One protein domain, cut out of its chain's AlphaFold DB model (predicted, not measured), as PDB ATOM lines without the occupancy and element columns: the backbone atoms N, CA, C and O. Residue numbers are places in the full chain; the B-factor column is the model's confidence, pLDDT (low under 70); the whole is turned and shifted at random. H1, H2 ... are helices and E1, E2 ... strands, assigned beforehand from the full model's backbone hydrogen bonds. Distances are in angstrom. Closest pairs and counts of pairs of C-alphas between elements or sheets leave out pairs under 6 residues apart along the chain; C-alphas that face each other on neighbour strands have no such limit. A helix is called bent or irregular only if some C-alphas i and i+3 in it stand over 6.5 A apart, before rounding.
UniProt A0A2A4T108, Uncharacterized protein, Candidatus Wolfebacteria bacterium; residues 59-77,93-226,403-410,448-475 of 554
ATOM      1  N   TYR A  59     111.427  52.706  84.467       96.62
ATOM      2  CA  TYR A  59     111.889  54.008  84.947       96.62
ATOM      3  C   TYR A  59     110.716  54.958  85.183       96.62
ATOM      4  O   TYR A  59     109.760  54.996  84.407       96.62
ATOM      5  N   ARG A  60     110.823  55.797  86.212       95.75
ATOM      6  CA  ARG A  60     109.921  56.924  86.457       95.75
ATOM      7  C   ARG A  60     110.721  58.219  86.460       95.75
ATOM      8  O   ARG A  60     111.613  58.394  87.288       95.75
ATOM      9  N   ILE A  61     110.391  59.111  85.531       95.69
ATOM     10  CA  ILE A  61     111.137  60.348  85.284       95.69
ATOM     11  C   ILE A  61     110.359  61.541  85.843       95.69
ATOM     12  O   ILE A  61     109.163  61.712  85.602       95.69
ATOM     13  N   TYR A  62     111.053  62.375  86.601       95.19
ATOM     14  CA  TYR A  62     110.550  63.616  87.171       95.19
ATOM     15  C   TYR A  62     111.718  64.597  87.288       95.19
ATOM     16  O   TYR A  62     112.874  64.229  87.100       95.19
ATOM     17  N   GLY A  63     111.445  65.867  87.549       93.50
ATOM     18  CA  GLY A  63     112.519  66.853  87.603       93.50
ATOM     19  C   GLY A  63     112.007  68.271  87.685       93.50
ATOM     20  O   GLY A  63     110.809  68.508  87.861       93.50
ATOM     21  N   LYS A  64     112.922  69.223  87.546       91.56
ATOM     22  CA  LYS A  64     112.610  70.653  87.525       91.56
ATOM     23  C   LYS A  64     113.005  71.278  86.201       91.56
ATOM     24  O   LYS A  64     113.993  70.871  85.603       91.56
ATOM     25  N   ILE A  65     112.255  72.289  85.774       86.75
ATOM     26  CA  ILE A  65     112.631  73.160  84.662       86.75
ATOM     27  C   ILE A  65     112.714  74.587  85.203       86.75
ATOM     28  O   ILE A  65     111.727  75.156  85.678       86.75
ATOM     29  N   SER A  66     113.915  75.152  85.139       83.94
ATOM     30  CA  SER A  66     114.174  76.570  85.366       83.94
ATOM     31  C   SER A  66     114.127  77.280  84.020       83.94
ATOM     32  O   SER A  66     115.053  77.141  83.220       83.94
ATOM     33  N   LEU A  67     113.068  78.049  83.771       77.56
ATOM     34  CA  LEU A  67     113.049  78.986  82.650       77.56
ATOM     35  C   LEU A  67     114.073  80.101  82.904       77.56
ATOM     36  O   LEU A  67     114.205  80.570  84.035       77.56
ATOM     37  N   VAL A  68     114.771  80.527  81.855       73.06
ATOM     38  CA  VAL A  68     115.540  81.776  81.825       73.06
ATOM     39  C   VAL A  68     115.272  82.434  80.476       73.06
ATOM     40  O   VAL A  68     115.700  81.931  79.437       73.06
ATOM     41  N   THR A  69     114.539  83.544  80.471       67.38
ATOM     42  CA  THR A  69     114.269  84.311  79.248       67.38
ATOM     43  C   THR A  69     115.250  85.458  79.080       67.38
ATOM     44  O   THR A  69     115.516  86.182  80.037       67.38
ATOM     45  N   TYR A  70     115.694  85.697  77.850       56.50
ATOM     46  CA  TYR A  70     116.377  86.933  77.482       56.50
ATOM     47  C   TYR A  70     115.415  87.858  76.720       56.50
ATOM     48  O   TYR A  70     115.001  87.541  75.602       56.50
ATOM     49  N   ASP A  71     115.046  88.978  77.352       51.22
ATOM     50  CA  ASP A  71     114.277  90.079  76.758       51.22
ATOM     51  C   ASP A  71     115.226  91.217  76.356       51.22
ATOM     52  O   ASP A  71     115.894  91.809  77.203       51.22
ATOM     53  N   GLU A  72     115.266  91.543  75.063       43.81
ATOM     54  CA  GLU A  72     116.102  92.624  74.527       43.81
ATOM     55  C   GLU A  72     115.447  94.010  74.617       43.81
ATOM     56  O   GLU A  72     116.139  95.017  74.459       43.81
ATOM     57  N   GLN A  73     114.155  94.108  74.961       42.38
ATOM     58  CA  GLN A  73     113.465  95.398  75.119       42.38
ATOM     59  C   GLN A  73     114.018  96.235  76.292       42.38
ATOM     60  O   GLN A  73     113.742  97.436  76.405       42.38
ATOM     61  N   THR A  74     114.853  95.648  77.155       40.59
ATOM     62  CA  THR A  74     115.610  96.378  78.181       40.59
ATOM     63  C   THR A  74     116.763  97.210  77.619       40.59
ATOM     64  O   THR A  74     117.084  98.235  78.214       40.59
ATOM     65  N   ARG A  75     117.325  96.875  76.443       35.50
ATOM     66  CA  ARG A  75     118.388  97.682  75.802       35.50
ATOM     67  C   ARG A  75     117.923  99.074  75.361       35.50
ATOM     68  O   ARG A  75     118.759  99.944  75.149       35.50
ATOM     69  N   ILE A  76     116.613  99.274  75.202       39.88
ATOM     70  CA  ILE A  76     116.022 100.498  74.631       39.88
ATOM     71  C   ILE A  76     115.314 101.344  75.713       39.88
ATOM     72  O   ILE A  76     114.999 102.511  75.495       39.88
ATOM     73  N   SER A  77     115.120 100.817  76.929       34.47
ATOM     74  CA  SER A  77     114.367 101.489  78.005       34.47
ATOM     75  C   SER A  77     115.225 102.299  78.998       34.47
ATOM     76  O   SER A  77     114.906 102.372  80.185       34.47
ATOM     77  N   LYS A  93     120.171  96.415  82.752       35.94
ATOM     78  CA  LYS A  93     119.159  95.703  83.546       35.94
ATOM     79  C   LYS A  93     118.530  94.567  82.744       35.94
ATOM     80  O   LYS A  93     117.621  94.785  81.949       35.94
ATOM     81  N   LEU A  94     118.935  93.338  83.049       41.03
ATOM     82  CA  LEU A  94     118.064  92.176  82.876       41.03
ATOM     83  C   LEU A  94     116.771  92.415  83.679       41.03
ATOM     84  O   LEU A  94     116.836  92.756  84.863       41.03
ATOM     85  N   LYS A  95     115.600  92.259  83.053       42.53
ATOM     86  CA  LYS A  95     114.322  92.201  83.776       42.53
ATOM     87  C   LYS A  95     114.093  90.768  84.249       42.53
ATOM     88  O   LYS A  95     114.097  89.855  83.431       42.53
ATOM     89  N   SER A  96     113.824  90.601  85.539       41.00
ATOM     90  CA  SER A  96     113.112  89.426  86.052       41.00
ATOM     91  C   SER A  96     111.731  89.339  85.398       41.00
ATOM     92  O   SER A  96     111.077  90.375  85.221       41.00
ATOM     93  N   LEU A  97     111.259  88.132  85.097       43.78
ATOM     94  CA  LEU A  97     109.929  87.921  84.536       43.78
ATOM     95  C   LEU A  97     108.825  88.390  85.496       43.78
ATOM     96  O   LEU A  97     108.927  88.305  86.723       43.78
ATOM     97  N   SER A  98     107.728  88.885  84.927       40.62
ATOM     98  CA  SER A  98     106.556  89.304  85.686       40.62
ATOM     99  C   SER A  98     105.711  88.093  86.103       40.62
ATOM    100  O   SER A  98     105.779  87.015  85.514       40.62
ATOM    101  N   ASN A  99     104.826  88.254  87.095       37.88
ATOM    102  CA  ASN A  99     103.931  87.160  87.506       37.88
ATOM    103  C   ASN A  99     102.952  86.706  86.395       37.88
ATOM    104  O   ASN A  99     102.357  85.638  86.522       37.88
ATOM    105  N   SER A 100     102.798  87.476  85.311       40.88
ATOM    106  CA  SER A 100     102.040  87.109  84.100       40.88
ATOM    107  C   SER A 100     102.732  86.018  83.273       40.88
ATOM    108  O   SER A 100     102.067  85.224  82.606       40.88
ATOM    109  N   ASP A 101     104.062  85.951  83.339       47.16
ATOM    110  CA  ASP A 101     104.900  85.144  82.446       47.16
ATOM    111  C   ASP A 101     105.019  83.680  82.893       47.16
ATOM    112  O   ASP A 101     105.568  82.839  82.188       47.16
ATOM    113  N   ILE A 102     104.389  83.333  84.021       45.28
ATOM    114  CA  ILE A 102     104.136  81.946  84.454       45.28
ATOM    115  C   ILE A 102     103.390  81.158  83.362       45.28
ATOM    116  O   ILE A 102     103.554  79.946  83.247       45.28
ATOM    117  N   ASN A 103     102.616  81.849  82.517       49.16
ATOM    118  CA  ASN A 103     101.960  81.259  81.355       49.16
ATOM    119  C   ASN A 103     102.940  80.741  80.287       49.16
ATOM    120  O   ASN A 103     102.524  79.920  79.471       49.16
ATOM    121  N   LEU A 104     104.211  81.173  80.271       53.97
ATOM    122  CA  LEU A 104     105.188  80.710  79.281       53.97
ATOM    123  C   LEU A 104     105.316  79.188  79.324       53.97
ATOM    124  O   LEU A 104     105.012  78.567  78.318       53.97
ATOM    125  N   LEU A 105     105.654  78.585  80.470       57.09
ATOM    126  CA  LEU A 105     105.767  77.124  80.642       57.09
ATOM    127  C   LEU A 105     104.442  76.426  81.022       57.09
ATOM    128  O   LEU A 105     104.434  75.404  81.709       57.09
ATOM    129  N   ASN A 106     103.304  76.947  80.563       63.25
ATOM    130  CA  ASN A 106     102.044  76.207  80.626       63.25
ATOM    131  C   ASN A 106     102.066  75.011  79.639       63.25
ATOM    132  O   ASN A 106     102.617  75.122  78.541       63.25
ATOM    133  N   ARG A 107     101.402  73.899  79.998       59.25
ATOM    134  CA  ARG A 107     101.188  72.693  79.161       59.25
ATOM    135  C   ARG A 107     100.535  73.017  77.814       59.25
ATOM    136  O   ARG A 107     100.693  72.279  76.843       59.25
ATOM    137  N   ASP A 108      99.811  74.126  77.739       66.00
ATOM    138  CA  ASP A 108      99.194  74.591  76.500       66.00
ATOM    139  C   ASP A 108     100.243  75.171  75.530       66.00
ATOM    140  O   ASP A 108     100.131  74.968  74.329       66.00
ATOM    141  N   ASN A 109     101.313  75.807  76.028       71.56
ATOM    142  CA  ASN A 109     102.329  76.491  75.213       71.56
ATOM    143  C   ASN A 109     103.546  75.625  74.833       71.56
ATOM    144  O   ASN A 109     104.220  75.926  73.843       71.56
ATOM    145  N   TRP A 110     103.830  74.562  75.591       78.81
ATOM    146  CA  TRP A 110     104.938  73.633  75.330       78.81
ATOM    147  C   TRP A 110     104.474  72.185  75.399       78.81
ATOM    148  O   TRP A 110     103.523  71.845  76.101       78.81
ATOM    149  N   GLU A 111     105.181  71.311  74.695       80.56
ATOM    150  CA  GLU A 111     105.039  69.871  74.811       80.56
ATOM    151  C   GLU A 111     106.329  69.265  75.360       80.56
ATOM    152  O   GLU A 111     107.398  69.390  74.759       80.56
ATOM    153  N   ILE A 112     106.215  68.622  76.523       86.25
ATOM    154  CA  ILE A 112     107.296  67.863  77.148       86.25
ATOM    155  C   ILE A 112     107.142  66.387  76.754       86.25
ATOM    156  O   ILE A 112     106.043  65.839  76.843       86.25
ATOM    157  N   GLN A 113     108.215  65.732  76.312       88.38
ATOM    158  CA  GLN A 113     108.201  64.310  75.946       88.38
ATOM    159  C   GLN A 113     109.495  63.605  76.362       88.38
ATOM    160  O   GLN A 113     110.567  64.201  76.326       88.38
ATOM    161  N   ILE A 114     109.409  62.312  76.672       90.81
ATOM    162  CA  ILE A 114     110.545  61.390  76.699       90.81
ATOM    163  C   ILE A 114     110.638  60.688  75.343       90.81
ATOM    164  O   ILE A 114     109.636  60.195  74.813       90.81
ATOM    165  N   LEU A 115     111.845  60.627  74.789       87.94
ATOM    166  CA  LEU A 115     112.137  59.970  73.518       87.94
ATOM    167  C   LEU A 115     113.517  59.303  73.526       87.94
ATOM    168  O   LEU A 115     114.386  59.666  74.317       87.94
ATOM    169  N   TYR A 116     113.710  58.313  72.656       86.19
ATOM    170  CA  TYR A 116     114.964  57.564  72.523       86.19
ATOM    171  C   TYR A 116     115.440  57.537  71.060       86.19
ATOM    172  O   TYR A 116     114.612  57.651  70.145       86.19
ATOM    173  N   PRO A 117     116.754  57.413  70.803       81.19
ATOM    174  CA  PRO A 117     117.285  57.361  69.446       81.19
ATOM    175  C   PRO A 117     117.128  55.961  68.839       81.19
ATOM    176  O   PRO A 117     117.677  54.991  69.356       81.19
ATOM    177  N   PHE A 118     116.402  55.853  67.722       74.12
ATOM    178  CA  PHE A 118     116.114  54.561  67.074       74.12
ATOM    179  C   PHE A 118     116.827  54.364  65.729       74.12
ATOM    180  O   PHE A 118     116.930  53.236  65.256       74.12
ATOM    181  N   SER A 119     117.308  55.441  65.096       67.19
ATOM    182  CA  SER A 119     118.023  55.373  63.818       67.19
ATOM    183  C   SER A 119     119.051  56.500  63.678       67.19
ATOM    184  O   SER A 119     118.808  57.638  64.089       67.19
ATOM    185  N   SER A 120     120.201  56.182  63.076       58.56
ATOM    186  CA  SER A 120     121.129  57.171  62.527       58.56
ATOM    187  C   SER A 120     120.788  57.407  61.055       58.56
ATOM    188  O   SER A 120     121.029  56.537  60.216       58.56
ATOM    189  N   ASP A 121     120.254  58.579  60.734       53.00
ATOM    190  CA  ASP A 121     120.068  59.012  59.355       53.00
ATOM    191  C   ASP A 121     121.365  59.652  58.814       53.00
ATOM    192  O   ASP A 121     122.166  60.241  59.548       53.00
ATOM    193  N   THR A 122     121.566  59.437  57.516       47.00
ATOM    194  CA  THR A 122     122.613  59.919  56.608       47.00
ATOM    195  C   THR A 122     123.682  60.846  57.202       47.00
ATOM    196  O   THR A 122     123.449  62.021  57.500       47.00
ATOM    197  N   LYS A 123     124.928  60.343  57.233       51.22
ATOM    198  CA  LYS A 123     126.118  61.201  57.322       51.22
ATOM    199  C   LYS A 123     126.103  62.165  56.134       51.22
ATOM    200  O   LYS A 123     126.288  61.734  54.997       51.22
ATOM    201  N   THR A 124     125.916  63.455  56.386       46.50
ATOM    202  CA  THR A 124     126.116  64.501  55.378       46.50
ATOM    203  C   THR A 124     127.490  65.114  55.598       46.50
ATOM    204  O   THR A 124     127.719  65.830  56.572       46.50
ATOM    205  N   VAL A 125     128.427  64.796  54.704       44.62
ATOM    206  CA  VAL A 125     129.718  65.488  54.631       44.62
ATOM    207  C   VAL A 125     129.435  66.883  54.079       44.62
ATOM    208  O   VAL A 125     128.987  67.009  52.943       44.62
ATOM    209  N   ILE A 126     129.632  67.910  54.905       51.94
ATOM    210  CA  ILE A 126     129.465  69.318  54.514       51.94
ATOM    211  C   ILE A 126     130.756  69.814  53.850       51.94
ATOM    212  O   ILE A 126     130.712  70.551  52.874       51.94
ATOM    213  N   ASP A 127     131.900  69.365  54.366       46.78
ATOM    214  CA  ASP A 127     133.238  69.576  53.814       46.78
ATOM    215  C   ASP A 127     134.159  68.438  54.297       46.78
ATOM    216  O   ASP A 127     133.845  67.724  55.252       46.78
ATOM    217  N   THR A 128     135.325  68.305  53.673       50.41
ATOM    218  CA  THR A 128     136.460  67.427  54.001       50.41
ATOM    219  C   THR A 128     136.866  67.367  55.481       50.41
ATOM    220  O   THR A 128     137.545  66.417  55.867       50.41
ATOM    221  N   ARG A 129     136.449  68.329  56.319       42.81
ATOM    222  CA  ARG A 129     136.669  68.339  57.781       42.81
ATOM    223  C   ARG A 129     135.393  68.349  58.634       42.81
ATOM    224  O   ARG A 129     135.493  68.409  59.853       42.81
ATOM    225  N   LYS A 130     134.191  68.330  58.041       45.03
ATOM    226  CA  LYS A 130     132.916  68.452  58.776       45.03
ATOM    227  C   LYS A 130     131.881  67.434  58.305       45.03
ATOM    228  O   LYS A 130     131.297  67.561  57.229       45.03
ATOM    229  N   THR A 131     131.606  66.450  59.162       45.81
ATOM    230  CA  THR A 131     130.550  65.446  58.963       45.81
ATOM    231  C   THR A 131     129.388  65.729  59.905       45.81
ATOM    232  O   THR A 131     129.538  65.557  61.112       45.81
ATOM    233  N   LYS A 132     128.215  66.102  59.381       52.12
ATOM    234  CA  LYS A 132     126.998  66.166  60.198       52.12
ATOM    235  C   LYS A 132     126.279  64.820  60.206       52.12
ATOM    236  O   LYS A 132     126.182  64.133  59.189       52.12
ATOM    237  N   TYR A 133     125.746  64.474  61.371       50.94
ATOM    238  CA  TYR A 133     124.916  63.301  61.609       50.94
ATOM    239  C   TYR A 133     123.474  63.751  61.873       50.94
ATOM    240  O   TYR A 133     123.254  64.761  62.545       50.94
ATOM    241  N   ARG A 134     122.479  63.005  61.381       56.47
ATOM    242  CA  ARG A 134     121.074  63.206  61.761       56.47
ATOM    243  C   ARG A 134     120.638  62.041  62.647       56.47
ATOM    244  O   ARG A 134     120.734  60.884  62.254       56.47
ATOM    245  N   ARG A 135     120.172  62.325  63.862       64.00
ATOM    246  CA  ARG A 135     119.661  61.308  64.793       64.00
ATOM    247  C   ARG A 135     118.132  61.334  64.758       64.00
ATOM    248  O   ARG A 135     117.539  62.392  64.959       64.00
ATOM    249  N   LEU A 136     117.506  60.196  64.457       69.88
ATOM    250  CA  LEU A 136     116.049  60.047  64.451       69.88
ATOM    251  C   LEU A 136     115.581  59.460  65.782       69.88
ATOM    252  O   LEU A 136     116.178  58.519  66.316       69.88
ATOM    253  N   PHE A 137     114.493  60.020  66.302       77.06
ATOM    254  CA  PHE A 137     114.000  59.737  67.642       77.06
ATOM    255  C   PHE A 137     112.561  59.238  67.626       77.06
ATOM    256  O   PHE A 137     111.735  59.677  66.822       77.06
ATOM    257  N   LYS A 138     112.262  58.332  68.556       80.50
ATOM    258  CA  LYS A 138     110.927  57.779  68.755       80.50
ATOM    259  C   LYS A 138     110.402  58.156  70.132       80.50
ATOM    260  O   LYS A 138     111.118  58.072  71.130       80.50
ATOM    261  N   VAL A 139     109.146  58.587  70.161       83.56
ATOM    262  CA  VAL A 139     108.475  59.111  71.352       83.56
ATOM    263  C   VAL A 139     107.966  57.970  72.225       83.56
ATOM    264  O   VAL A 139     107.336  57.036  71.731       83.56
ATOM    265  N   LEU A 140     108.216  58.064  73.532       86.31
ATOM    266  CA  LEU A 140     107.733  57.116  74.542       86.31
ATOM    267  C   LEU A 140     106.525  57.655  75.323       86.31
ATOM    268  O   LEU A 140     105.770  56.871  75.901       86.31
ATOM    269  N   THR A 141     106.301  58.974  75.325       87.38
ATOM    270  CA  THR A 141     105.250  59.644  76.115       87.38
ATOM    271  C   THR A 141     104.430  60.643  75.302       87.38
ATOM    272  O   THR A 141     105.002  61.463  74.586       87.38
ATOM    273  N   THR A 142     103.112  60.648  75.473       81.38
ATOM    274  CA  THR A 142     102.224  61.678  74.912       81.38
ATOM    275  C   THR A 142     102.145  62.909  75.820       81.38
ATOM    276  O   THR A 142     102.690  62.939  76.924       81.38
ATOM    277  N   SER A 143     101.414  63.933  75.377       76.19
ATOM    278  CA  SER A 143     101.160  65.148  76.152       76.19
ATOM    279  C   SER A 143     100.332  64.929  77.430       76.19
ATOM    280  O   SER A 143     100.317  65.822  78.279       76.19
ATOM    281  N   ASP A 144      99.631  63.798  77.581       82.75
ATOM    282  CA  ASP A 144      98.851  63.415  78.778       82.75
ATOM    283  C   ASP A 144      99.673  62.640  79.822       82.75
ATOM    284  O   ASP A 144      99.259  62.507  80.975       82.75
ATOM    285  N   ASP A 145     100.858  62.148  79.452       88.25
ATOM    286  CA  ASP A 145     101.662  61.266  80.304       88.25
ATOM    287  C   ASP A 145     102.400  62.004  81.443       88.25
ATOM    288  O   ASP A 145     102.978  61.348  82.316       88.25
ATOM    289  N   TYR A 146     102.358  63.345  81.488       89.44
ATOM    290  CA  TYR A 146     103.011  64.179  82.508       89.44
ATOM    291  C   TYR A 146     102.098  65.237  83.143       89.44
ATOM    292  O   TYR A 146     101.158  65.743  82.534       89.44
ATOM    293  N   ASN A 147     102.442  65.623  84.373       87.62
ATOM    294  CA  ASN A 147     101.927  66.805  85.062       87.62
ATOM    295  C   ASN A 147     103.031  67.864  85.199       87.62
ATOM    296  O   ASN A 147     104.167  67.525  85.531       87.62
ATOM    297  N   ILE A 148     102.680  69.143  85.018       85.25
ATOM    298  CA  ILE A 148     103.495  70.293  85.446       85.25
ATOM    299  C   ILE A 148     102.903  70.839  86.747       85.25
ATOM    300  O   ILE A 148     101.695  71.038  86.855       85.25
ATOM    301  N   ILE A 149     103.760  71.095  87.733       84.44
ATOM    302  CA  ILE A 149     103.407  71.627  89.050       84.44
ATOM    303  C   ILE A 149     104.341  72.807  89.343       84.44
ATOM    304  O   ILE A 149     105.547  72.727  89.130       84.44
ATOM    305  N   LYS A 150     103.815  73.926  89.846       77.06
ATOM    306  CA  LYS A 150     104.650  75.059  90.281       77.06
ATOM    307  C   LYS A 150     105.473  74.649  91.512       77.06
ATOM    308  O   LYS A 150     104.875  74.251  92.512       77.06
ATOM    309  N   SER A 151     106.803  74.805  91.488       79.12
ATOM    310  CA  SER A 151     107.611  74.599  92.700       79.12
ATOM    311  C   SER A 151     107.224  75.635  93.767       79.12
ATOM    312  O   SER A 151     106.882  76.781  93.456       79.12
ATOM    313  N   GLY A 152     107.180  75.220  95.037       74.50
ATOM    314  CA  GLY A 152     106.433  75.929  96.084       74.50
ATOM    315  C   GLY A 152     106.921  77.360  96.335       74.50
ATOM    316  O   GLY A 152     106.179  78.324  96.112       74.50
ATOM    317  N   PHE A 153     108.180  77.477  96.756       76.50
ATOM    318  CA  PHE A 153     108.865  78.730  97.109       76.50
ATOM    319  C   PHE A 153     110.183  78.924  96.340       76.50
ATOM    320  O   PHE A 153     110.982  79.782  96.687       76.50
ATOM    321  N   GLU A 154     110.429  78.101  95.322       80.88
ATOM    322  CA  GLU A 154     111.711  78.023  94.627       80.88
ATOM    323  C   GLU A 154     111.774  78.971  93.424       80.88
ATOM    324  O   GLU A 154     110.887  78.973  92.560       80.88
ATOM    325  N   THR A 155     112.855  79.743  93.358       76.50
ATOM    326  CA  THR A 155     113.171  80.649  92.254       76.50
ATOM    327  C   THR A 155     114.568  80.376  91.707       76.50
ATOM    328  O   THR A 155     115.437  79.884  92.425       76.50
ATOM    329  N   ASN A 156     114.790  80.715  90.439       72.12
ATOM    330  CA  ASN A 156     116.116  80.729  89.831       72.12
ATOM    331  C   ASN A 156     116.962  81.912  90.368       72.12
ATOM    332  O   ASN A 156     116.503  82.714  91.187       72.12
ATOM    333  N   SER A 157     118.193  82.055  89.869       71.75
ATOM    334  CA  SER A 157     119.120  83.151  90.208       71.75
ATOM    335  C   SER A 157     118.638  84.561  89.830       71.75
ATOM    336  O   SER A 157     119.227  85.539  90.279       71.75
ATOM    337  N   TYR A 158     117.592  84.673  89.008       67.19
ATOM    338  CA  TYR A 158     116.994  85.926  88.534       67.19
ATOM    339  C   TYR A 158     115.664  86.258  89.243       67.19
ATOM    340  O   TYR A 158     115.080  87.311  88.995       67.19
ATOM    341  N   GLY A 159     115.197  85.388  90.149       65.31
ATOM    342  CA  GLY A 159     113.926  85.525  90.868       65.31
ATOM    343  C   GLY A 159     112.715  84.900  90.162       65.31
ATOM    344  O   GLY A 159     111.618  84.901  90.728       65.31
ATOM    345  N   ASP A 160     112.884  84.324  88.969       69.31
ATOM    346  CA  ASP A 160     111.796  83.670  88.236       69.31
ATOM    347  C   ASP A 160     111.451  82.315  88.870       69.31
ATOM    348  O   ASP A 160     112.302  81.634  89.444       69.31
ATOM    349  N   ARG A 161     110.191  81.887  88.766       69.88
ATOM    350  CA  ARG A 161     109.699  80.665  89.424       69.88
ATOM    351  C   ARG A 161     110.168  79.402  88.706       69.88
ATOM    352  O   ARG A 161     109.951  79.253  87.506       69.88
ATOM    353  N   VAL A 162     110.693  78.445  89.467       81.31
ATOM    354  CA  VAL A 162     110.999  77.099  88.960       81.31
ATOM    355  C   VAL A 162     109.711  76.268  88.891       81.31
ATOM    356  O   VAL A 162     108.874  76.314  89.800       81.31
ATOM    357  N   ILE A 163     109.539  75.485  87.823       84.75
ATOM    358  CA  ILE A 163     108.476  74.473  87.737       84.75
ATOM    359  C   ILE A 163     109.042  73.073  87.979       84.75
ATOM    360  O   ILE A 163     110.206  72.799  87.700       84.75
ATOM    361  N   GLN A 164     108.198  72.175  88.471       88.94
ATOM    362  CA  GLN A 164     108.454  70.746  88.556       88.94
ATOM    363  C   GLN A 164     107.617  70.028  87.492       88.94
ATOM    364  O   GLN A 164     106.461  70.387  87.266       88.94
ATOM    365  N   PHE A 165     108.168  68.994  86.862       90.44
ATOM    366  CA  PHE A 165     107.411  68.063  86.030       90.44
ATOM    367  C   PHE A 165     107.514  66.646  86.599       90.44
ATOM    368  O   PHE A 165     108.517  66.273  87.214       90.44
ATOM    369  N   ILE A 166     106.460  65.856  86.411       92.75
ATOM    370  CA  ILE A 166     106.385  64.459  86.847       92.75
ATOM    371  C   ILE A 166     105.706  63.664  85.736       92.75
ATOM    372  O   ILE A 166     104.551  63.948  85.411       92.75
ATOM    373  N   PHE A 167     106.385  62.662  85.172       94.00
ATOM    374  CA  PHE A 167     105.722  61.680  84.318       94.00
ATOM    375  C   PHE A 167     104.936  60.699  85.195       94.00
ATOM    376  O   PHE A 167     105.474  60.055  86.098       94.00
ATOM    377  N   ASN A 168     103.629  60.619  84.947       92.12
ATOM    378  CA  ASN A 168     102.713  59.707  85.634       92.12
ATOM    379  C   ASN A 168     102.844  58.279  85.087       92.12
ATOM    380  O   ASN A 168     102.600  57.305  85.802       92.12
ATOM    381  N   LYS A 169     103.216  58.181  83.806       93.50
ATOM    382  CA  LYS A 169     103.508  56.943  83.091       93.50
ATOM    383  C   LYS A 169     104.907  56.447  83.427       93.50
ATOM    384  O   LYS A 169     105.877  57.199  83.366       93.50
ATOM    385  N   ASP A 170     104.990  55.159  83.726       95.25
ATOM    386  CA  ASP A 170     106.257  54.453  83.842       95.25
ATOM    387  C   ASP A 170     106.790  54.103  82.447       95.25
ATOM    388  O   ASP A 170     106.040  53.652  81.579       95.25
ATOM    389  N   ILE A 171     108.085  54.324  82.234       95.06
ATOM    390  CA  ILE A 171     108.775  54.052  80.976       95.06
ATOM    391  C   ILE A 171     109.430  52.679  81.081       95.06
ATOM    392  O   ILE A 171     110.400  52.516  81.818       95.06
ATOM    393  N   ASP A 172     108.903  51.695  80.359       94.69
ATOM    394  CA  ASP A 172     109.559  50.400  80.185       94.69
ATOM    395  C   ASP A 172     110.466  50.437  78.946       94.69
ATOM    396  O   ASP A 172     110.024  50.833  77.866       94.69
ATOM    397  N   ILE A 173     111.726  50.025  79.104       93.19
ATOM    398  CA  ILE A 173     112.685  49.879  77.995       93.19
ATOM    399  C   ILE A 173     112.803  48.435  77.486       93.19
ATOM    400  O   ILE A 173     113.674  48.150  76.661       93.19
ATOM    401  N   SER A 174     111.983  47.499  77.978       90.38
ATOM    402  CA  SER A 174     112.063  46.095  77.568       90.38
ATOM    403  C   SER A 174     111.904  45.944  76.045       90.38
ATOM    404  O   SER A 174     111.014  46.511  75.412       90.38
ATOM    405  N   GLY A 175     112.844  45.228  75.420       85.31
ATOM    406  CA  GLY A 175     112.902  45.074  73.962       85.31
ATOM    407  C   GLY A 175     113.298  46.329  73.164       85.31
ATOM    408  O   GLY A 175     113.370  46.243  71.938       85.31
ATOM    409  N   ILE A 176     113.588  47.469  73.805       88.56
ATOM    410  CA  ILE A 176     114.069  48.674  73.118       88.56
ATOM    411  C   ILE A 176     115.589  48.598  72.930       88.56
ATOM    412  O   ILE A 176     116.355  48.485  73.887       88.56
ATOM    413  N   SER A 177     116.019  48.702  71.673       87.12
ATOM    414  CA  SER A 177     117.425  48.804  71.279       87.12
ATOM    415  C   SER A 177     117.678  50.062  70.454       87.12
ATOM    416  O   SER A 177     116.744  50.679  69.931       87.12
ATOM    417  N   ASP A 178     118.949  50.444  70.362       82.69
ATOM    418  CA  ASP A 178     119.412  51.457  69.425       82.69
ATOM    419  C   ASP A 178     119.512  50.910  67.987       82.69
ATOM    420  O   ASP A 178     119.249  49.741  67.698       82.69
ATOM    421  N   TYR A 179     119.949  51.771  67.072       76.88
ATOM    422  CA  TYR A 179     120.110  51.463  65.649       76.88
ATOM    423  C   TYR A 179     121.188  50.407  65.318       76.88
ATOM    424  O   TYR A 179     121.290  49.992  64.165       76.88
ATOM    425  N   LEU A 180     121.987  49.972  66.301       79.06
ATOM    426  CA  LEU A 180     122.972  48.889  66.194       79.06
ATOM    427  C   LEU A 180     122.539  47.628  66.966       79.06
ATOM    428  O   LEU A 180     123.327  46.692  67.110       79.06
ATOM    429  N   GLY A 181     121.304  47.583  67.480       83.06
ATOM    430  CA  GLY A 181     120.790  46.463  68.271       83.06
ATOM    431  C   GLY A 181     121.344  46.395  69.699       83.06
ATOM    432  O   GLY A 181     121.152  45.383  70.379       83.06
ATOM    433  N   ARG A 182     122.024  47.446  70.177       87.00
ATOM    434  CA  ARG A 182     122.502  47.555  71.564       87.00
ATOM    435  C   ARG A 182     121.346  47.954  72.491       87.00
ATOM    436  O   ARG A 182     120.469  48.701  72.056       87.00
ATOM    437  N   PRO A 183     121.336  47.539  73.771       89.94
ATOM    438  CA  PRO A 183     120.446  48.124  74.774       89.94
ATOM    439  C   PRO A 183     120.617  49.647  74.827       89.94
ATOM    440  O   PRO A 183     121.748  50.133  74.771       89.94
ATOM    441  N   ILE A 184     119.518  50.399  74.946       91.06
ATOM    442  CA  ILE A 184     119.606  51.862  75.016       91.06
ATOM    443  C   ILE A 184     120.274  52.328  76.321       91.06
ATOM    444  O   ILE A 184     119.892  51.924  77.420       91.06
ATOM    445  N   THR A 185     121.283  53.192  76.190       91.62
ATOM    446  CA  THR A 185     122.008  53.829  77.305       91.62
ATOM    447  C   THR A 185     121.454  55.188  77.698       91.62
ATOM    448  O   THR A 185     121.670  55.642  78.821       91.62
ATOM    449  N   ASP A 186     120.738  55.828  76.782       90.31
ATOM    450  CA  ASP A 186     120.335  57.223  76.849       90.31
ATOM    451  C   ASP A 186     118.914  57.411  76.303       90.31
ATOM    452  O   ASP A 186     118.564  56.975  75.203       90.31
ATOM    453  N   MET A 187     118.093  58.090  77.099       92.31
ATOM    454  CA  MET A 187     116.854  58.734  76.675       92.31
ATOM    455  C   MET A 187     117.083  60.247  76.606       92.31
ATOM    456  O   MET A 187     118.137  60.756  76.982       92.31
ATOM    457  N   TYR A 188     116.100  60.990  76.112       91.00
ATOM    458  CA  TYR A 188     116.152  62.444  76.052       91.00
ATOM    459  C   TYR A 188     114.820  63.040  76.510       91.00
ATOM    460  O   TYR A 188     113.750  62.580  76.101       91.00
ATOM    461  N   LEU A 189     114.902  64.093  77.323       91.38
ATOM    462  CA  LEU A 189     113.799  65.009  77.581       91.38
ATOM    463  C   LEU A 189     113.729  66.016  76.431       91.38
ATOM    464  O   LEU A 189     114.673  66.766  76.184       91.38
ATOM    465  N   SER A 190     112.599  66.025  75.742       87.12
ATOM    466  CA  SER A 190     112.212  67.025  74.757       87.12
ATOM    467  C   SER A 190     111.326  68.070  75.428       87.12
ATOM    468  O   SER A 190     110.395  67.703  76.144       87.12
ATOM    469  N   ILE A 191     111.601  69.351  75.193       84.81
ATOM    470  CA  ILE A 191     110.767  70.489  75.587       84.81
ATOM    471  C   ILE A 191     110.630  71.371  74.344       84.81
ATOM    472  O   ILE A 191     111.537  72.134  74.019       84.81
ATOM    473  N   VAL A 192     109.520  71.234  73.612       79.75
ATOM    474  CA  VAL A 192     109.307  71.913  72.319       79.75
ATOM    475  C   VAL A 192     108.095  72.832  72.391       79.75
ATOM    476  O   VAL A 192     107.068  72.489  72.978       79.75
ATOM    477  N   LYS A 193     108.215  74.020  71.801       75.69
ATOM    478  CA  LYS A 193     107.141  75.009  71.732       75.69
ATOM    479  C   LYS A 193     106.035  74.560  70.764       75.69
ATOM    480  O   LYS A 193     106.311  74.008  69.699       75.69
ATOM    481  N   LYS A 194     104.776  74.823  71.122       72.31
ATOM    482  CA  LYS A 194     103.606  74.639  70.245       72.31
ATOM    483  C   LYS A 194     103.298  75.908  69.446       72.31
ATOM    484  O   LYS A 194     103.492  77.015  69.953       72.31
ATOM    485  N   LEU A 195     102.742  75.741  68.245       64.50
ATOM    486  CA  LEU A 195     102.254  76.847  67.407       64.50
ATOM    487  C   LEU A 195     101.025  77.545  68.012       64.50
ATOM    488  O   LEU A 195     100.853  78.749  67.847       64.50
ATOM    489  N   SER A 196     100.173  76.803  68.726       63.97
ATOM    490  CA  SER A 196      98.988  77.337  69.405       63.97
ATOM    491  C   SER A 196      98.727  76.603  70.726       63.97
ATOM    492  O   SER A 196      98.899  75.382  70.770       63.97
ATOM    493  N   PRO A 197      98.194  77.291  71.760       62.12
ATOM    494  CA  PRO A 197      97.615  76.668  72.954       62.12
ATOM    495  C   PRO A 197      96.642  75.510  72.677       62.12
ATOM    496  O   PRO A 197      96.468  74.626  73.512       62.12
ATOM    497  N   THR A 198      95.977  75.531  71.518       59.25
ATOM    498  CA  THR A 198      94.890  74.611  71.157       59.25
ATOM    499  C   THR A 198      95.277  73.495  70.185       59.25
ATOM    500  O   THR A 198      94.418  72.669  69.878       59.25
ATOM    501  N   THR A 199      96.515  73.449  69.678       60.03
ATOM    502  CA  THR A 199      96.928  72.456  68.670       60.03
ATOM    503  C   THR A 199      97.945  71.448  69.200       60.03
ATOM    504  O   THR A 199      98.655  71.670  70.182       60.03
ATOM    505  N   THR A 200      98.033  70.312  68.509       60.31
ATOM    506  CA  THR A 200      99.139  69.348  68.618       60.31
ATOM    507  C   THR A 200     100.261  69.662  67.625       60.31
ATOM    508  O   THR A 200     101.089  68.800  67.330       60.31
ATOM    509  N   ASP A 201     100.315  70.882  67.099       60.09
ATOM    510  CA  ASP A 201     101.265  71.267  66.061       60.09
ATOM    511  C   ASP A 201     102.412  72.060  66.691       60.09
ATOM    512  O   ASP A 201     102.203  72.980  67.489       60.09
ATOM    513  N   LEU A 202     103.633  71.628  66.391       62.62
ATOM    514  CA  LEU A 202     104.865  72.142  66.982       62.62
ATOM    515  C   LEU A 202     105.474  73.223  66.093       62.62
ATOM    516  O   LEU A 202     105.159  73.296  64.908       62.62
ATOM    517  N   ASP A 203     106.319  74.057  66.698       57.06
ATOM    518  CA  ASP A 203     106.950  75.206  66.043       57.06
ATOM    519  C   ASP A 203     107.704  74.828  64.750       57.06
ATOM    520  O   ASP A 203     108.078  73.665  64.540       57.06
ATOM    521  N   GLU A 204     107.926  75.804  63.868       45.50
ATOM    522  CA  GLU A 204     108.472  75.545  62.530       45.50
ATOM    523  C   GLU A 204     109.819  74.796  62.595       45.50
ATOM    524  O   GLU A 204     110.758  75.180  63.295       45.50
ATOM    525  N   GLY A 205     109.903  73.672  61.873       43.72
ATOM    526  CA  GLY A 205     111.054  72.765  61.899       43.72
ATOM    527  C   GLY A 205     110.914  71.527  62.800       43.72
ATOM    528  O   GLY A 205     111.838  70.711  62.813       43.72
ATOM    529  N   PHE A 206     109.793  71.318  63.504       51.00
ATOM    530  CA  PHE A 206     109.519  70.099  64.291       51.00
ATOM    531  C   PHE A 206     108.378  69.243  63.709       51.00
ATOM    532  O   PHE A 206     107.311  69.090  64.306       51.00
ATOM    533  N   ASN A 207     108.611  68.626  62.548       44.47
ATOM    534  CA  ASN A 207     107.619  67.754  61.910       44.47
ATOM    535  C   ASN A 207     107.391  66.442  62.693       44.47
ATOM    536  O   ASN A 207     108.338  65.732  63.046       44.47
ATOM    537  N   ARG A 208     106.116  66.081  62.890       50.38
ATOM    538  CA  ARG A 208     105.681  64.726  63.277       50.38
ATOM    539  C   ARG A 208     105.366  63.920  62.012       50.38
ATOM    540  O   ARG A 208     104.788  64.468  61.074       50.38
ATOM    541  N   THR A 209     105.649  62.618  61.997       42.25
ATOM    542  CA  THR A 209     105.088  61.706  60.986       42.25
ATOM    543  C   THR A 209     103.954  60.892  61.597       42.25
ATOM    544  O   THR A 209     104.099  60.260  62.643       42.25
ATOM    545  N   TYR A 210     102.804  60.939  60.928       40.66
ATOM    546  CA  TYR A 210     101.575  60.281  61.350       40.66
ATOM    547  C   TYR A 210     101.409  58.950  60.615       40.66
ATOM    548  O   TYR A 210     101.338  58.923  59.386       40.66
ATOM    549  N   SER A 211     101.288  57.853  61.364       34.28
ATOM    550  CA  SER A 211     100.912  56.542  60.825       34.28
ATOM    551  C   SER A 211      99.453  56.269  61.192       34.28
ATOM    552  O   SER A 211      99.126  55.663  62.216       34.28
ATOM    553  N   GLY A 212      98.549  56.829  60.384       44.31
ATOM    554  CA  GLY A 212      97.129  56.921  60.720       44.31
ATOM    555  C   GLY A 212      96.886  57.857  61.908       44.31
ATOM    556  O   GLY A 212      97.527  58.898  62.028       44.31
ATOM    557  N   SER A 213      95.964  57.488  62.800       30.17
ATOM    558  CA  SER A 213      95.554  58.319  63.945       30.17
ATOM    559  C   SER A 213      96.550  58.355  65.114       30.17
ATOM    560  O   SER A 213      96.271  59.008  66.115       30.17
ATOM    561  N   ASN A 214      97.681  57.649  65.019       32.28
ATOM    562  CA  ASN A 214      98.704  57.602  66.061       32.28
ATOM    563  C   ASN A 214      99.952  58.382  65.625       32.28
ATOM    564  O   ASN A 214     100.457  58.204  64.513       32.28
ATOM    565  N   ILE A 215     100.490  59.198  66.533       41.97
ATOM    566  CA  ILE A 215     101.832  59.776  66.398       41.97
ATOM    567  C   ILE A 215     102.825  58.641  66.665       41.97
ATOM    568  O   ILE A 215     102.964  58.210  67.810       41.97
ATOM    569  N   THR A 216     103.475  58.125  65.622       38.25
ATOM    570  CA  THR A 216     104.422  57.008  65.759       38.25
ATOM    571  C   THR A 216     105.876  57.461  65.771       38.25
ATOM    572  O   THR A 216     106.665  56.893  66.527       38.25
ATOM    573  N   ASP A 217     106.227  58.486  64.984       40.81
ATOM    574  CA  ASP A 217     107.621  58.816  64.671       40.81
ATOM    575  C   ASP A 217     107.869  60.334  64.591       40.81
ATOM    576  O   ASP A 217     107.050  61.103  64.080       40.81
ATOM    577  N   PHE A 218     109.036  60.771  65.076       42.62
ATOM    578  CA  PHE A 218     109.478  62.168  65.042       42.62
ATOM    579  C   PHE A 218     110.483  62.347  63.888       42.62
ATOM    580  O   PHE A 218     111.697  62.215  64.067       42.62
ATOM    581  N   VAL A 219     109.979  62.583  62.671       36.88
ATOM    582  CA  VAL A 219     110.803  62.673  61.450       36.88
ATOM    583  C   VAL A 219     110.975  64.131  61.040       36.88
ATOM    584  O   VAL A 219     110.078  64.762  60.483       36.88
ATOM    585  N   LYS A 220     112.160  64.669  61.320       46.53
ATOM    586  CA  LYS A 220     112.473  66.088  61.154       46.53
ATOM    587  C   LYS A 220     113.013  66.423  59.761       46.53
ATOM    588  O   LYS A 220     113.994  65.828  59.305       46.53
ATOM    589  N   SER A 221     112.441  67.456  59.141       31.16
ATOM    590  CA  SER A 221     113.006  68.120  57.965       31.16
ATOM    591  C   SER A 221     114.241  68.948  58.347       31.16
ATOM    592  O   SER A 221     114.154  70.050  58.887       31.16
ATOM    593  N   ASP A 222     115.402  68.361  58.074       32.19
ATOM    594  CA  ASP A 222     116.686  68.990  57.729       32.19
ATOM    595  C   ASP A 222     117.397  69.897  58.744       32.19
ATOM    596  O   ASP A 222     118.565  70.227  58.529       32.19
ATOM    597  N   HIS A 223     116.810  70.193  59.902       35.47
ATOM    598  CA  HIS A 223     117.535  70.803  61.023       35.47
ATOM    599  C   HIS A 223     118.056  69.747  62.008       35.47
ATOM    600  O   HIS A 223     117.334  68.845  62.431       35.47
ATOM    601  N   TYR A 224     119.323  69.872  62.399       38.31
ATOM    602  CA  TYR A 224     120.032  68.881  63.215       38.31
ATOM    603  C   TYR A 224     119.473  68.782  64.657       38.31
ATOM    604  O   TYR A 224     118.737  69.669  65.105       38.31
ATOM    605  N   ILE A 225     119.775  67.681  65.364       42.69
ATOM    606  CA  ILE A 225     119.436  67.432  66.781       42.69
ATOM    607  C   ILE A 225     120.509  66.538  67.419       42.69
ATOM    608  O   ILE A 225     120.711  65.421  66.948       42.69
ATOM    609  N   GLY A 226     121.062  66.980  68.554       36.97
ATOM    610  CA  GLY A 226     121.878  66.162  69.457       36.97
ATOM    611  C   GLY A 226     123.324  65.992  68.991       36.97
ATOM    612  O   GLY A 226     123.564  65.447  67.922       36.97
ATOM    613  N   PHE A 403     116.300  69.735  73.397       83.19
ATOM    614  CA  PHE A 403     116.582  68.369  73.871       83.19
ATOM    615  C   PHE A 403     117.691  68.318  74.920       83.19
ATOM    616  O   PHE A 403     118.770  68.891  74.738       83.19
ATOM    617  N   TYR A 404     117.440  67.545  75.974       87.56
ATOM    618  CA  TYR A 404     118.347  67.291  77.088       87.56
ATOM    619  C   TYR A 404     118.534  65.782  77.239       87.56
ATOM    620  O   TYR A 404     117.558  65.036  77.238       87.56
ATOM    621  N   ARG A 405     119.784  65.323  77.326       90.69
ATOM    622  CA  ARG A 405     120.120  63.900  77.466       90.69
ATOM    623  C   ARG A 405     119.850  63.429  78.896       90.69
ATOM    624  O   ARG A 405     120.196  64.124  79.841       90.69
ATOM    625  N   ILE A 406     119.292  62.230  79.020       93.25
ATOM    626  CA  ILE A 406     119.096  61.478  80.259       93.25
ATOM    627  C   ILE A 406     119.831  60.149  80.082       93.25
ATOM    628  O   ILE A 406     119.375  59.288  79.331       93.25
ATOM    629  N   ASP A 407     120.959  59.957  80.759       93.56
ATOM    630  CA  ASP A 407     121.549  58.619  80.849       93.56
ATOM    631  C   ASP A 407     120.647  57.693  81.691       93.56
ATOM    632  O   ASP A 407     119.973  58.134  82.618       93.56
ATOM    633  N   ILE A 408     120.608  56.406  81.341       94.88
ATOM    634  CA  ILE A 408     119.802  55.362  82.011       94.88
ATOM    635  C   ILE A 408     120.611  54.085  82.300       94.88
ATOM    636  O   ILE A 408     120.300  53.329  83.227       94.88
ATOM    637  N   ARG A 409     121.674  53.867  81.516       93.69
ATOM    638  CA  ARG A 409     122.729  52.855  81.670       93.69
ATOM    639  C   ARG A 409     124.031  53.422  81.088       93.69
ATOM    640  O   ARG A 409     124.001  54.368  80.303       93.69
ATOM    641  N   LYS A 410     125.170  52.815  81.415       94.56
ATOM    642  CA  LYS A 410     126.466  53.080  80.768       94.56
ATOM    643  C   LYS A 410     127.057  51.773  80.246       94.56
ATOM    644  O   LYS A 410     126.739  50.704  80.763       94.56
ATOM    645  N   GLY A 448     124.516  51.311  90.020       92.44
ATOM    646  CA  GLY A 448     125.257  51.398  91.281       92.44
ATOM    647  C   GLY A 448     126.748  51.071  91.137       92.44
ATOM    648  O   GLY A 448     127.510  51.297  92.071       92.44
ATOM    649  N   THR A 449     127.194  50.588  89.971       93.06
ATOM    650  CA  THR A 449     128.616  50.534  89.613       93.06
ATOM    651  C   THR A 449     129.018  51.830  88.908       93.06
ATOM    652  O   THR A 449     128.341  52.279  87.980       93.06
ATOM    653  N   ILE A 450     130.131  52.421  89.346       94.19
ATOM    654  CA  ILE A 450     130.761  53.589  88.725       94.19
ATOM    655  C   ILE A 450     132.236  53.247  88.502       94.19
ATOM    656  O   ILE A 450     132.983  53.062  89.461       94.19
ATOM    657  N   GLU A 451     132.641  53.130  87.241       93.56
ATOM    658  CA  GLU A 451     134.047  53.037  86.843       93.56
ATOM    659  C   GLU A 451     134.684  54.432  86.820       93.56
ATOM    660  O   GLU A 451     134.018  55.420  86.501       93.56
ATOM    661  N   ASP A 452     135.982  54.508  87.127       89.81
ATOM    662  CA  ASP A 452     136.816  55.711  86.971       89.81
ATOM    663  C   ASP A 452     136.187  56.994  87.562       89.81
ATOM    664  O   ASP A 452     136.271  58.075  86.982       89.81
ATOM    665  N   GLU A 453     135.477  56.837  88.689       88.31
ATOM    666  CA  GLU A 453     134.702  57.856  89.432       88.31
ATOM    667  C   GLU A 453     133.620  58.608  88.619       88.31
ATOM    668  O   GLU A 453     132.919  59.463  89.156       88.31
ATOM    669  N   THR A 454     133.444  58.281  87.335       88.69
ATOM    670  CA  THR A 454     132.721  59.114  86.356       88.69
ATOM    671  C   THR A 454     131.859  58.323  85.369       88.69
ATOM    672  O   THR A 454     130.843  58.839  84.897       88.69
ATOM    673  N   ASN A 455     132.209  57.071  85.062       91.50
ATOM    674  CA  ASN A 455     131.466  56.223  84.133       91.50
ATOM    675  C   ASN A 455     130.558  55.244  84.888       91.50
ATOM    676  O   ASN A 455     130.922  54.107  85.179       91.50
ATOM    677  N   GLY A 456     129.345  55.686  85.203       93.12
ATOM    678  CA  GLY A 456     128.319  54.843  85.808       93.12
ATOM    679  C   GLY A 456     126.971  55.543  85.904       93.12
ATOM    680  O   GLY A 456     126.801  56.660  85.413       93.12
ATOM    681  N   VAL A 457     126.015  54.871  86.539       94.31
ATOM    682  CA  VAL A 457     124.721  55.442  86.936       94.31
ATOM    683  C   VAL A 457     124.271  54.824  88.257       94.31
ATOM    684  O   VAL A 457     124.331  53.607  88.420       94.31
ATOM    685  N   ASP A 458     123.781  55.641  89.186       95.12
ATOM    686  CA  ASP A 458     123.162  55.199  90.438       95.12
ATOM    687  C   ASP A 458     121.816  55.916  90.606       95.12
ATOM    688  O   ASP A 458     121.756  57.144  90.630       95.12
ATOM    689  N   TYR A 459     120.726  55.146  90.664       95.31
ATOM    690  CA  TYR A 459     119.360  55.662  90.760       95.31
ATOM    691  C   TYR A 459     118.622  54.972  91.908       95.31
ATOM    692  O   TYR A 459     118.715  53.745  92.028       95.31
ATOM    693  N   PRO A 460     117.842  55.712  92.721       96.25
ATOM    694  CA  PRO A 460     116.985  55.119  93.736       96.25
ATOM    695  C   PRO A 460     116.020  54.095  93.127       96.25
ATOM    696  O   PRO A 460     115.284  54.402  92.185       96.25
ATOM    697  N   PHE A 461     116.017  52.890  93.693       96.06
ATOM    698  CA  PHE A 461     115.183  51.772  93.260       96.06
ATOM    699  C   PHE A 461     114.132  51.453  94.325       96.06
ATOM    700  O   PHE A 461     114.476  51.110  95.456       96.06
ATOM    701  N   VAL A 462     112.850  51.604  93.984       94.12
ATOM    702  CA  VAL A 462     111.712  51.383  94.899       94.12
ATOM    703  C   VAL A 462     110.512  50.884  94.087       94.12
ATOM    704  O   VAL A 462     110.286  51.369  92.984       94.12
ATOM    705  N   ASN A 463     109.705  49.959  94.623       92.69
ATOM    706  CA  ASN A 463     108.503  49.430  93.949       92.69
ATOM    707  C   ASN A 463     108.779  48.979  92.495       92.69
ATOM    708  O   ASN A 463     108.070  49.382  91.566       92.69
ATOM    709  N   ASP A 464     109.850  48.201  92.322       93.62
ATOM    710  CA  ASP A 464     110.343  47.629  91.062       93.62
ATOM    711  C   ASP A 464     110.788  48.645  89.989       93.62
ATOM    712  O   ASP A 464     110.876  48.302  88.809       93.62
ATOM    713  N   LYS A 465     111.068  49.904  90.365       95.38
ATOM    714  CA  LYS A 465     111.302  51.018  89.421       95.38
ATOM    715  C   LYS A 465     112.493  51.893  89.790       95.38
ATOM    716  O   LYS A 465     112.719  52.184  90.964       95.38
ATOM    717  N   HIS A 466     113.186  52.387  88.765       96.69
ATOM    718  CA  HIS A 466     114.262  53.380  88.876       96.69
ATOM    719  C   HIS A 466     113.690  54.797  88.865       96.69
ATOM    720  O   HIS A 466     112.958  55.167  87.947       96.69
ATOM    721  N   TYR A 467     114.030  55.604  89.867       96.56
ATOM    722  CA  TYR A 467     113.537  56.974  90.015       96.56
ATOM    723  C   TYR A 467     114.581  57.979  89.531       96.56
ATOM    724  O   TYR A 467     115.586  58.211  90.199       96.56
ATOM    725  N   LEU A 468     114.329  58.592  88.374       96.31
ATOM    726  CA  LEU A 468     115.256  59.511  87.716       96.31
ATOM    727  C   LEU A 468     114.818  60.957  87.948       96.31
ATOM    728  O   LEU A 468     113.691  61.326  87.611       96.31
ATOM    729  N   TYR A 469     115.729  61.750  88.513       95.12
ATOM    730  CA  TYR A 469     115.543  63.158  88.854       95.12
ATOM    731  C   TYR A 469     116.678  64.013  88.285       95.12
ATOM    732  O   TYR A 469     117.840  63.658  88.461       95.12
ATOM    733  N   ASP A 470     116.345  65.154  87.675       93.50
ATOM    734  CA  ASP A 470     117.325  66.156  87.229       93.50
ATOM    735  C   ASP A 470     116.718  67.583  87.156       93.50
ATOM    736  O   ASP A 470     115.496  67.767  87.243       93.50
ATOM    737  N   ASN A 471     117.571  68.606  87.020       91.44
ATOM    738  CA  ASN A 471     117.226  70.029  86.972       91.44
ATOM    739  C   ASN A 471     117.639  70.659  85.627       91.44
ATOM    740  O   ASN A 471     118.794  71.025  85.416       91.44
ATOM    741  N   TYR A 472     116.677  70.872  84.734       88.31
ATOM    742  CA  TYR A 472     116.920  71.388  83.388       88.31
ATOM    743  C   TYR A 472     116.829  72.918  83.351       88.31
ATOM    744  O   TYR A 472     115.866  73.511  83.842       88.31
ATOM    745  N   GLN A 473     117.812  73.573  82.733       84.00
ATOM    746  CA  GLN A 473     117.787  75.017  82.482       84.00
ATOM    747  C   GLN A 473     117.341  75.279  81.040       84.00
ATOM    748  O   GLN A 473     118.043  74.920  80.091       84.00
ATOM    749  N   LEU A 474     116.163  75.884  80.875       81.50
ATOM    750  CA  LEU A 474     115.588  76.235  79.578       81.50
ATOM    751  C   LEU A 474     115.839  77.714  79.285       81.50
ATOM    752  O   LEU A 474     115.076  78.588  79.700       81.50
ATOM    753  N   PHE A 475     116.924  77.972  78.560       76.12
ATOM    754  CA  PHE A 475     117.251  79.293  78.037       76.12
ATOM    755  C   PHE A 475     116.411  79.582  76.790       76.12
ATOM    756  O   PHE A 475     116.420  78.790  75.847       76.12
TER     757      PHE A 475
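This is residues 59 to 77, 93 to 226, 403 to 410 and 448 to 475 of the 554 residues of an uncharacterized protein of Candidatus Wolfebacteria bacterium (UniProt A0A2A4T108). Two twisted four-stranded sheets are partly face to face as a sandwich, their strands crossed: E4, E5, E1 and E10 make one, and E3, E2, E6 and E9 the other, which is curled like part of a barrel. Within the second sheet the strongly bent E2 makes a long hairpin with E3, a small hairpin of E7 and E8 lies beside E3's last residues, and the short helix H1 lies far from the core, beyond the end of E1. The printed part has 189 residues, in the order E1 H1 E2 E3 E4 E5 E6 E7 E8 E9 E10; the first sheet is mixed, the other two antiparallel. It is mostly strand, with 92 residues in named elements, under half. The whole is compact, with a radius of gyration of the C-alphas of 18.6 A and spans of 55 by 45 by 41 A.

E1, residues 59 to 70, is parallel to E10, residues 465 to 475, with N 62 and O 468 3.0 A apart. On its other side E1 is antiparallel to E5, residues 161 to 167, with N 65 and O 163 at 2.9 A. E5 forms a hairpin with edge strand E4, residues 146 to 155, with N 149 and O 164 at 2.8 A. H1, residues 72 to 75, is on neither large sheet; it is too short for an O i to N i+4 pair, and its one O i to N i+3 pair is within hydrogen-bond range. E2, residues 110 to 127, bends by 96 degrees at residue 114. It is antiparallel to E6, residues 186 to 193, with N 113 and O 190 at 2.9 A, and forms a hairpin with E3, residues 130 to 139, with N 121 and O 134 at 2.8 A. E6 is antiparallel to E9, residues 403 to 407, with N 189 and O 404 at 2.8 A. The large sheets' facing parts are 9.4 A apart centre to centre, their strands at 75 degrees. The closest C-alphas of E9 and E10, Tyr 404 and Tyr 472, are 7.6 A apart. E7, residues 209 to 211, forms a hairpin with E8, residues 214 to 217, with N 209 and O 217 at 2.9 A.

E1 begins at C-alpha 59 (111.889, 54.008, 84.947) and is 34.1 A long; E2 is 35.8 A, E3 29.0 A and E10 31.1 A, ending at C-alpha 475 (117.251, 79.293, 78.037).

Residues 78 to 92, 227 to 402 and 411 to 447 are not printed, with C-alpha gaps of 9.3, 7.2 and 10.7 A. The links E5 to E6 and E6 to E7 are long. Of the printed residues of this model, 79 have a pLDDT under 70, among them residues 195 to 226.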